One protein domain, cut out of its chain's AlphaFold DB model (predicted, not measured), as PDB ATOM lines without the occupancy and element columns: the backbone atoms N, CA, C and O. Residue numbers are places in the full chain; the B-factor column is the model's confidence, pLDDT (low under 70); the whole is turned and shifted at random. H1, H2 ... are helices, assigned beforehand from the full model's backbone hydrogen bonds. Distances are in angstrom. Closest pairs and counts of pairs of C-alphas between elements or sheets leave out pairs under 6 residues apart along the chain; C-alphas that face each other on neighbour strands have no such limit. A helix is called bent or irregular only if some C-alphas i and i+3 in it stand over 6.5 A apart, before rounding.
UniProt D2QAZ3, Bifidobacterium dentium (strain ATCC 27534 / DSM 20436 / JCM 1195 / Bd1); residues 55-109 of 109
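This is residues 55 to 109 of the 109 residues of a protein of Bifidobacterium dentium (strain ATCC 27534 / DSM 20436 / JCM 1195 / Bd1) (UniProt D2QAZ3). The printed part is a flat, open V: the long helix H2 makes one arm, and the other arm is made by a looped link with the short helix H1 and the first residues, 55 to 58, beyond it. The link, residues 67 to 82, turns back on itself and leads into H2 at the corner of the V, while residues 91 to 109, of which 91 to 107 belong to H2, stick out free. The printed part has 55 residues, with two named helices in the order H1, H2 and no named strand; the class is all helix. The whole is extended, with a radius of gyration of the C-alphas of 16.2 A, and the C-alphas span 46 by 35 by 12 A.

H1, residues 59 to 66, and H2, residues 83 to 107, are apart, with no C-alpha of the one within 8 A of the other. A long link of 16 residues joins them, and its residues 72 to 74 are a short run of helix. In H1 and H2 every O i to N i+4 pair is within hydrogen-bond range. Neither helix is bent.

The printed part begins at C-alpha 55, at (31.630, -48.792, 23.284). H1 runs from Pro 59, with its C-alpha at (34.501, -38.111, 27.568), to Gln 66, 10.4 A from first to last C-alpha. H2 has 25 residues and measures 37.1 A, from C-alpha 83 at (40.534, -16.242, 11.477) to C-alpha 107 at (41.080, -42.046, -15.179).

The two C-alphas farthest apart are those of Ala 67 and Ala 109, at 47.3 A. Without the stretch that stands free, the body has 36 residues and spans 36 by 17 by 11 A. The printed part has no cut, and Ala 109 is the chain's last residue. The mean pLDDT of the printed part is 94.8, and one residue, 109, is under 70.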
ATOM      1  N   THR A  55      32.900 -48.713  24.030       94.88
ATOM      2  CA  THR A  55      31.630 -48.792  23.284       94.88
ATOM      3  C   THR A  55      30.784 -47.525  23.411       94.88
ATOM      4  O   THR A  55      29.762 -47.404  22.744       94.88
ATOM      5  N   GLU A  56      31.247 -46.567  24.214       95.75
ATOM      6  CA  GLU A  56      30.608 -45.275  24.465       95.75
ATOM      7  C   GLU A  56      31.471 -44.124  23.918       95.75
ATOM      8  O   GLU A  56      32.676 -44.305  23.697       95.75
ATOM      9  N   PRO A  57      30.899 -42.925  23.690       93.56
ATOM     10  CA  PRO A  57      31.670 -41.769  23.261       93.56
ATOM     11  C   PRO A  57      32.801 -41.420  24.234       93.56
ATOM     12  O   PRO A  57      32.688 -41.520  25.452       93.56
ATOM     13  N   SER A  58      33.911 -40.940  23.678       93.50
ATOM     14  CA  SER A  58      35.012 -40.407  24.477       93.50
ATOM     15  C   SER A  58      34.526 -39.247  25.372       93.50
ATOM     16  O   SER A  58      33.955 -38.291  24.835       93.50
ATOM     17  N   PRO A  59      34.851 -39.226  26.682       94.62
ATOM     18  CA  PRO A  59      34.501 -38.111  27.568       94.62
ATOM     19  C   PRO A  59      34.999 -36.746  27.069       94.62
ATOM     20  O   PRO A  59      34.361 -35.716  27.284       94.62
ATOM     21  N   LEU A  60      36.130 -36.719  26.354       95.12
ATOM     22  CA  LEU A  60      36.658 -35.497  25.744       95.12
ATOM     23  C   LEU A  60      35.758 -34.982  24.615       95.12
ATOM     24  O   LEU A  60      35.576 -33.772  24.472       95.12
ATOM     25  N   LEU A  61      35.205 -35.889  23.806       96.38
ATOM     26  CA  LEU A  61      34.261 -35.534  22.752       96.38
ATOM     27  C   LEU A  61      32.944 -35.039  23.358       96.38
ATOM     28  O   LEU A  61      32.426 -34.014  22.917       96.38
ATOM     29  N   GLU A  62      32.437 -35.712  24.391       97.31
ATOM     30  CA  GLU A  62      31.234 -35.278  25.109       97.31
ATOM     31  C   GLU A  62      31.395 -33.867  25.682       97.31
ATOM     32  O   GLU A  62      30.536 -33.015  25.461       97.31
ATOM     33  N   ALA A  63      32.528 -33.585  26.330       97.06
ATOM     34  CA  ALA A  63      32.824 -32.263  26.876       97.06
ATOM     35  C   ALA A  63      32.835 -31.170  25.792       97.06
ATOM     36  O   ALA A  63      32.278 -30.090  25.997       97.06
ATOM     37  N   LYS A  64      33.418 -31.443  24.613       97.88
ATOM     38  CA  LYS A  64      33.398 -30.520  23.461       97.88
ATOM     39  C   LYS A  64      31.970 -30.241  22.988       97.88
ATOM     40  O   LYS A  64      31.607 -29.085  22.779       97.88
ATOM     41  N   VAL A  65      31.154 -31.285  22.850       98.25
ATOM     42  CA  VAL A  65      29.762 -31.160  22.398       98.25
ATOM     43  C   VAL A  65      28.926 -30.367  23.401       98.25
ATOM     44  O   VAL A  65      28.215 -29.448  22.999       98.25
ATOM     45  N   GLN A  66      29.047 -30.665  24.696       98.25
ATOM     46  CA  GLN A  66      28.341 -29.948  25.764       98.25
ATOM     47  C   GLN A  66      28.737 -28.466  25.835       98.25
ATOM     48  O   GLN A  66      27.893 -27.621  26.128       98.25
ATOM     49  N   ALA A  67      29.993 -28.140  25.520       98.25
ATOM     50  CA  ALA A  67      30.483 -26.765  25.457       98.25
ATOM     51  C   ALA A  67      30.063 -26.001  24.184       98.25
ATOM     52  O   ALA A  67      30.299 -24.798  24.098       98.25
ATOM     53  N   GLY A  68      29.458 -26.664  23.189       98.38
ATOM     54  CA  GLY A  68      29.141 -26.052  21.893       98.38
ATOM     55  C   GLY A  68      30.345 -25.904  20.949       98.38
ATOM     56  O   GLY A  68      30.225 -25.266  19.902       98.38
ATOM     57  N   ASP A  69      31.479 -26.537  21.264       98.31
ATOM     58  CA  ASP A  69      32.689 -26.586  20.431       98.31
ATOM     59  C   ASP A  69      32.517 -27.643  19.312       98.31
ATOM     60  O   ASP A  69      33.151 -28.701  19.307       98.31
ATOM     61  N   LEU A  70      31.623 -27.378  18.355       97.94
ATOM     62  CA  LEU A  70      31.181 -28.327  17.321       97.94
ATOM     63  C   LEU A  70      32.018 -28.324  16.023       97.94
ATOM     64  O   LEU A  70      31.571 -28.836  14.993       97.94
ATOM     65  N   GLY A  71      33.217 -27.744  16.047       97.75
ATOM     66  CA  GLY A  71      34.137 -27.662  14.912       97.75
ATOM     67  C   GLY A  71      33.969 -26.393  14.076       97.75
ATOM     68  O   GLY A  71      33.557 -25.348  14.573       97.75
ATOM     69  N   ALA A  72      34.302 -26.480  12.786       96.62
ATOM     70  CA  ALA A  72      34.362 -25.318  11.896       96.62
ATOM     71  C   ALA A  72      33.055 -24.509  11.844       96.62
ATOM     72  O   ALA A  72      33.091 -23.283  11.799       96.62
ATOM     73  N   LYS A  73      31.896 -25.175  11.935       95.94
ATOM     74  CA  LYS A  73      30.577 -24.518  11.904       95.94
ATOM     75  C   LYS A  73      30.304 -23.597  13.103       95.94
ATOM     76  O   LYS A  73      29.478 -22.700  12.992       95.94
ATOM     77  N   THR A  74      30.965 -23.829  14.237       97.62
ATOM     78  CA  THR A  74      30.893 -22.986  15.444       97.62
ATOM     79  C   THR A  74      32.193 -22.217  15.673       97.62
ATOM     80  O   THR A  74      32.375 -21.624  16.728       97.62
ATOM     81  N   GLY A  75      33.122 -22.239  14.711       96.88
ATOM     82  CA  GLY A  75      34.430 -21.598  14.819       96.88
ATOM     83  C   GLY A  75      35.445 -22.354  15.677       96.88
ATOM     84  O   GLY A  75      36.624 -22.050  15.591       96.88
ATOM     85  N   ARG A  76      35.048 -23.377  16.440       97.56
ATOM     86  CA  ARG A  76      35.942 -24.093  17.359       97.56
ATOM     87  C   ARG A  76      35.506 -25.534  17.575       97.56
ATOM     88  O   ARG A  76      34.324 -25.817  17.728       97.56
ATOM     89  N   GLY A  77      36.479 -26.438  17.608       96.75
ATOM     90  CA  GLY A  77      36.344 -27.844  17.989       96.75
ATOM     91  C   GLY A  77      37.614 -28.299  18.698       96.75
ATOM     92  O   GLY A  77      38.052 -27.660  19.651       96.75
ATOM     93  N   PHE A  78      38.256 -29.368  18.222       96.75
ATOM     94  CA  PHE A  78      39.630 -29.701  18.643       96.75
ATOM     95  C   PHE A  78      40.659 -28.646  18.214       96.75
ATOM     96  O   PHE A  78      41.676 -28.486  18.878       96.75
ATOM     97  N   TYR A  79      40.337 -27.897  17.162       96.94
ATOM     98  CA  TYR A  79      41.108 -26.770  16.650       96.94
ATOM     99  C   TYR A  79      40.281 -25.487  16.690       96.94
ATOM    100  O   TYR A  79      39.048 -25.533  16.752       96.94
ATOM    101  N   GLU A  80      40.972 -24.357  16.607       96.12
ATOM    102  CA  GLU A  80      40.370 -23.065  16.303       96.12
ATOM    103  C   GLU A  80      40.206 -22.937  14.782       96.12
ATOM    104  O   GLU A  80      41.146 -23.162  14.020       96.12
ATOM    105  N   TRP A  81      38.999 -22.604  14.342       96.69
ATOM    106  CA  TRP A  81      38.621 -22.482  12.932       96.69
ATOM    107  C   TRP A  81      38.261 -21.048  12.543       96.69
ATOM    108  O   TRP A  81      37.957 -20.778  11.377       96.69
ATOM    109  N   THR A  82      38.287 -20.120  13.501       94.00
ATOM    110  CA  THR A  82      38.174 -18.692  13.219       94.00
ATOM    111  C   THR A  82      39.481 -18.123  12.659       94.00
ATOM    112  O   THR A  82      40.554 -18.724  12.740       94.00
ATOM    113  N   GLY A  83      39.384 -16.940  12.047       94.81
ATOM    114  CA  GLY A  83      40.534 -16.242  11.477       94.81
ATOM    115  C   GLY A  83      41.038 -16.821  10.152       94.81
ATOM    116  O   GLY A  83      40.494 -17.775   9.599       94.81
ATOM    117  N   GLU A  84      42.086 -16.195   9.618       94.56
ATOM    118  CA  GLU A  84      42.610 -16.488   8.279       94.56
ATOM    119  C   GLU A  84      43.162 -17.913   8.160       94.56
ATOM    120  O   GLU A  84      42.881 -18.597   7.181       94.56
ATOM    121  N   THR A  85      43.877 -18.395   9.179       91.88
ATOM    122  CA  THR A  85      44.474 -19.736   9.177       91.88
ATOM    123  C   THR A  85      43.418 -20.834   9.044       91.88
ATOM    124  O   THR A  85      43.552 -21.706   8.186       91.88
ATOM    125  N   GLY A  86      42.340 -20.783   9.837       93.94
ATOM    126  CA  GLY A  86      41.264 -21.777   9.773       93.94
ATOM    127  C   GLY A  86      40.565 -21.785   8.411       93.94
ATOM    128  O   GLY A  86      40.351 -22.846   7.822       93.94
ATOM    129  N   GLN A  87      40.291 -20.598   7.863       94.38
ATOM    130  CA  GLN A  87      39.682 -20.451   6.537       94.38
ATOM    131  C   GLN A  87      40.607 -20.927   5.411       94.38
ATOM    132  O   GLN A  87      40.149 -21.569   4.464       94.38
ATOM    133  N   ALA A  88      41.913 -20.672   5.518       96.19
ATOM    134  CA  ALA A  88      42.900 -21.139   4.554       96.19
ATOM    135  C   ALA A  88      42.972 -22.671   4.514       96.19
ATOM    136  O   ALA A  88      42.999 -23.240   3.424       96.19
ATOM    137  N   VAL A  89      42.936 -23.338   5.673       95.75
ATOM    138  CA  VAL A  89      42.921 -24.809   5.758       95.75
ATOM    139  C   VAL A  89      41.674 -25.388   5.090       95.75
ATOM    140  O   VAL A  89      41.790 -26.327   4.302       95.75
ATOM    141  N   ILE A  90      40.491 -24.827   5.363       95.62
ATOM    142  CA  ILE A  90      39.227 -25.277   4.755       95.62
ATOM    143  C   ILE A  90      39.291 -25.132   3.233       95.62
ATOM    144  O   ILE A  90      39.067 -26.106   2.517       95.62
ATOM    145  N   ARG A  91      39.679 -23.948   2.745       97.19
ATOM    146  CA  ARG A  91      39.804 -23.676   1.310       97.19
ATOM    147  C   ARG A  91      40.794 -24.624   0.638       97.19
ATOM    148  O   ARG A  91      40.467 -25.219  -0.381       97.19
ATOM    149  N   GLN A  92      41.982 -24.800   1.218       97.19
ATOM    150  CA  GLN A  92      43.005 -25.687   0.665       97.19
ATOM    151  C   GLN A  92      42.517 -27.140   0.605       97.19
ATOM    152  O   GLN A  92      42.772 -27.840  -0.374       97.19
ATOM    153  N   ARG A  93      41.803 -27.605   1.639       95.81
ATOM    154  CA  ARG A  93      41.191 -28.938   1.650       95.81
ATOM    155  C   ARG A  93      40.176 -29.080   0.520       95.81
ATOM    156  O   ARG A  93      40.224 -30.081  -0.188       95.81
ATOM    157  N   ASP A  94      39.291 -28.102   0.352       97.44
ATOM    158  CA  ASP A  94      38.245 -28.126  -0.676       97.44
ATOM    159  C   ASP A  94      38.850 -28.138  -2.090       97.44
ATOM    160  O   ASP A  94      38.488 -28.978  -2.911       97.44
ATOM    161  N   GLU A  95      39.830 -27.270  -2.358       98.19
ATOM    162  CA  GLU A  95      40.539 -27.199  -3.643       98.19
ATOM    163  C   GLU A  95      41.253 -28.512  -3.989       98.19
ATOM    164  O   GLU A  95      41.172 -28.986  -5.125       98.19
ATOM    165  N   ASN A  96      41.937 -29.119  -3.016       96.00
ATOM    166  CA  ASN A  96      42.634 -30.387  -3.219       96.00
ATOM    167  C   ASN A  96      41.660 -31.535  -3.486       96.00
ATOM    168  O   ASN A  96      41.909 -32.335  -4.384       96.00
ATOM    169  N   LEU A  97      40.549 -31.598  -2.747       95.62
ATOM    170  CA  LEU A  97      39.542 -32.637  -2.941       95.62
ATOM    171  C   LEU A  97      38.888 -32.524  -4.321       95.62
ATOM    172  O   LEU A  97      38.764 -33.520  -5.024       95.62
ATOM    173  N   ILE A  98      38.520 -31.312  -4.743       97.31
ATOM    174  CA  ILE A  98      37.954 -31.078  -6.079       97.31
ATOM    175  C   ILE A  98      38.946 -31.499  -7.164       97.31
ATOM    176  O   ILE A  98      38.551 -32.138  -8.134       97.31
ATOM    177  N   ARG A  99      40.231 -31.160  -7.006       96.69
ATOM    178  CA  ARG A  99      41.275 -31.570  -7.951       96.69
ATOM    179  C   ARG A  99      41.344 -33.090  -8.083       96.69
ATOM    180  O   ARG A  99      41.299 -33.574  -9.206       96.69
ATOM    181  N   GLN A 100      41.416 -33.805  -6.962       93.00
ATOM    182  CA  GLN A 100      41.494 -35.268  -6.950       93.00
ATOM    183  C   GLN A 100      40.265 -35.897  -7.608       93.00
ATOM    184  O   GLN A 100      40.409 -36.699  -8.515       93.00
ATOM    185  N   LEU A 101      39.061 -35.427  -7.273       94.62
ATOM    186  CA  LEU A 101      37.826 -35.925  -7.891       94.62
ATOM    187  C   LEU A 101      37.789 -35.725  -9.416       94.62
ATOM    188  O   LEU A 101      37.218 -36.537 -10.138       94.62
ATOM    189  N   VAL A 102      38.371 -34.632  -9.919       96.00
ATOM    190  CA  VAL A 102      38.483 -34.385 -11.364       96.00
ATOM    191  C   VAL A 102      39.521 -35.301 -12.013       96.00
ATOM    192  O   VAL A 102      39.337 -35.685 -13.167       96.00
ATOM    193  N   GLU A 103      40.616 -35.609 -11.319       94.31
ATOM    194  CA  GLU A 103      41.632 -36.561 -11.778       94.31
ATOM    195  C   GLU A 103      41.043 -37.977 -11.840       94.31
ATOM    196  O   GLU A 103      41.055 -38.572 -12.916       94.31
ATOM    197  N   ASP A 104      40.397 -38.439 -10.767       92.00
ATOM    198  CA  ASP A 104      39.739 -39.749 -10.689       92.00
ATOM    199  C   ASP A 104      38.712 -39.929 -11.824       92.00
ATOM    200  O   ASP A 104      38.746 -40.905 -12.572       92.00
ATOM    201  N   ALA A 105      37.850 -38.929 -12.049       93.31
ATOM    202  CA  ALA A 105      36.838 -38.976 -13.107       93.31
ATOM    203  C   ALA A 105      37.421 -39.022 -14.536       93.31
ATOM    204  O   ALA A 105      36.715 -39.396 -15.471       93.31
ATOM    205  N   ARG A 106      38.677 -38.599 -14.734       93.06
ATOM    206  CA  ARG A 106      39.379 -38.710 -16.024       93.06
ATOM    207  C   ARG A 106      40.036 -40.070 -16.210       93.06
ATOM    208  O   ARG A 106      40.177 -40.487 -17.350       93.06
ATOM    209  N   GLU A 107      40.473 -40.711 -15.132       85.69
ATOM    210  CA  GLU A 107      41.080 -42.046 -15.179       85.69
ATOM    211  C   GLU A 107      40.036 -43.146 -15.422       85.69
ATOM    212  O   GLU A 107      40.356 -44.181 -16.004       85.69
ATOM    213  N   GLU A 108      38.781 -42.909 -15.029       74.25
ATOM    214  CA  GLU A 108      37.652 -43.822 -15.251       74.25
ATOM    215  C   GLU A 108      36.989 -43.703 -16.643       74.25
ATOM    216  O   GLU A 108      36.144 -44.537 -16.983       74.25
ATOM    217  N   ALA A 109      37.341 -42.684 -17.438       63.31
ATOM    218  CA  ALA A 109      36.740 -42.371 -18.744       63.31
ATOM    219  C   ALA A 109      37.534 -42.940 -19.932       63.31
ATOM    220  O   ALA A 109      36.881 -43.436 -20.882       63.31
TER     221      ALA A 109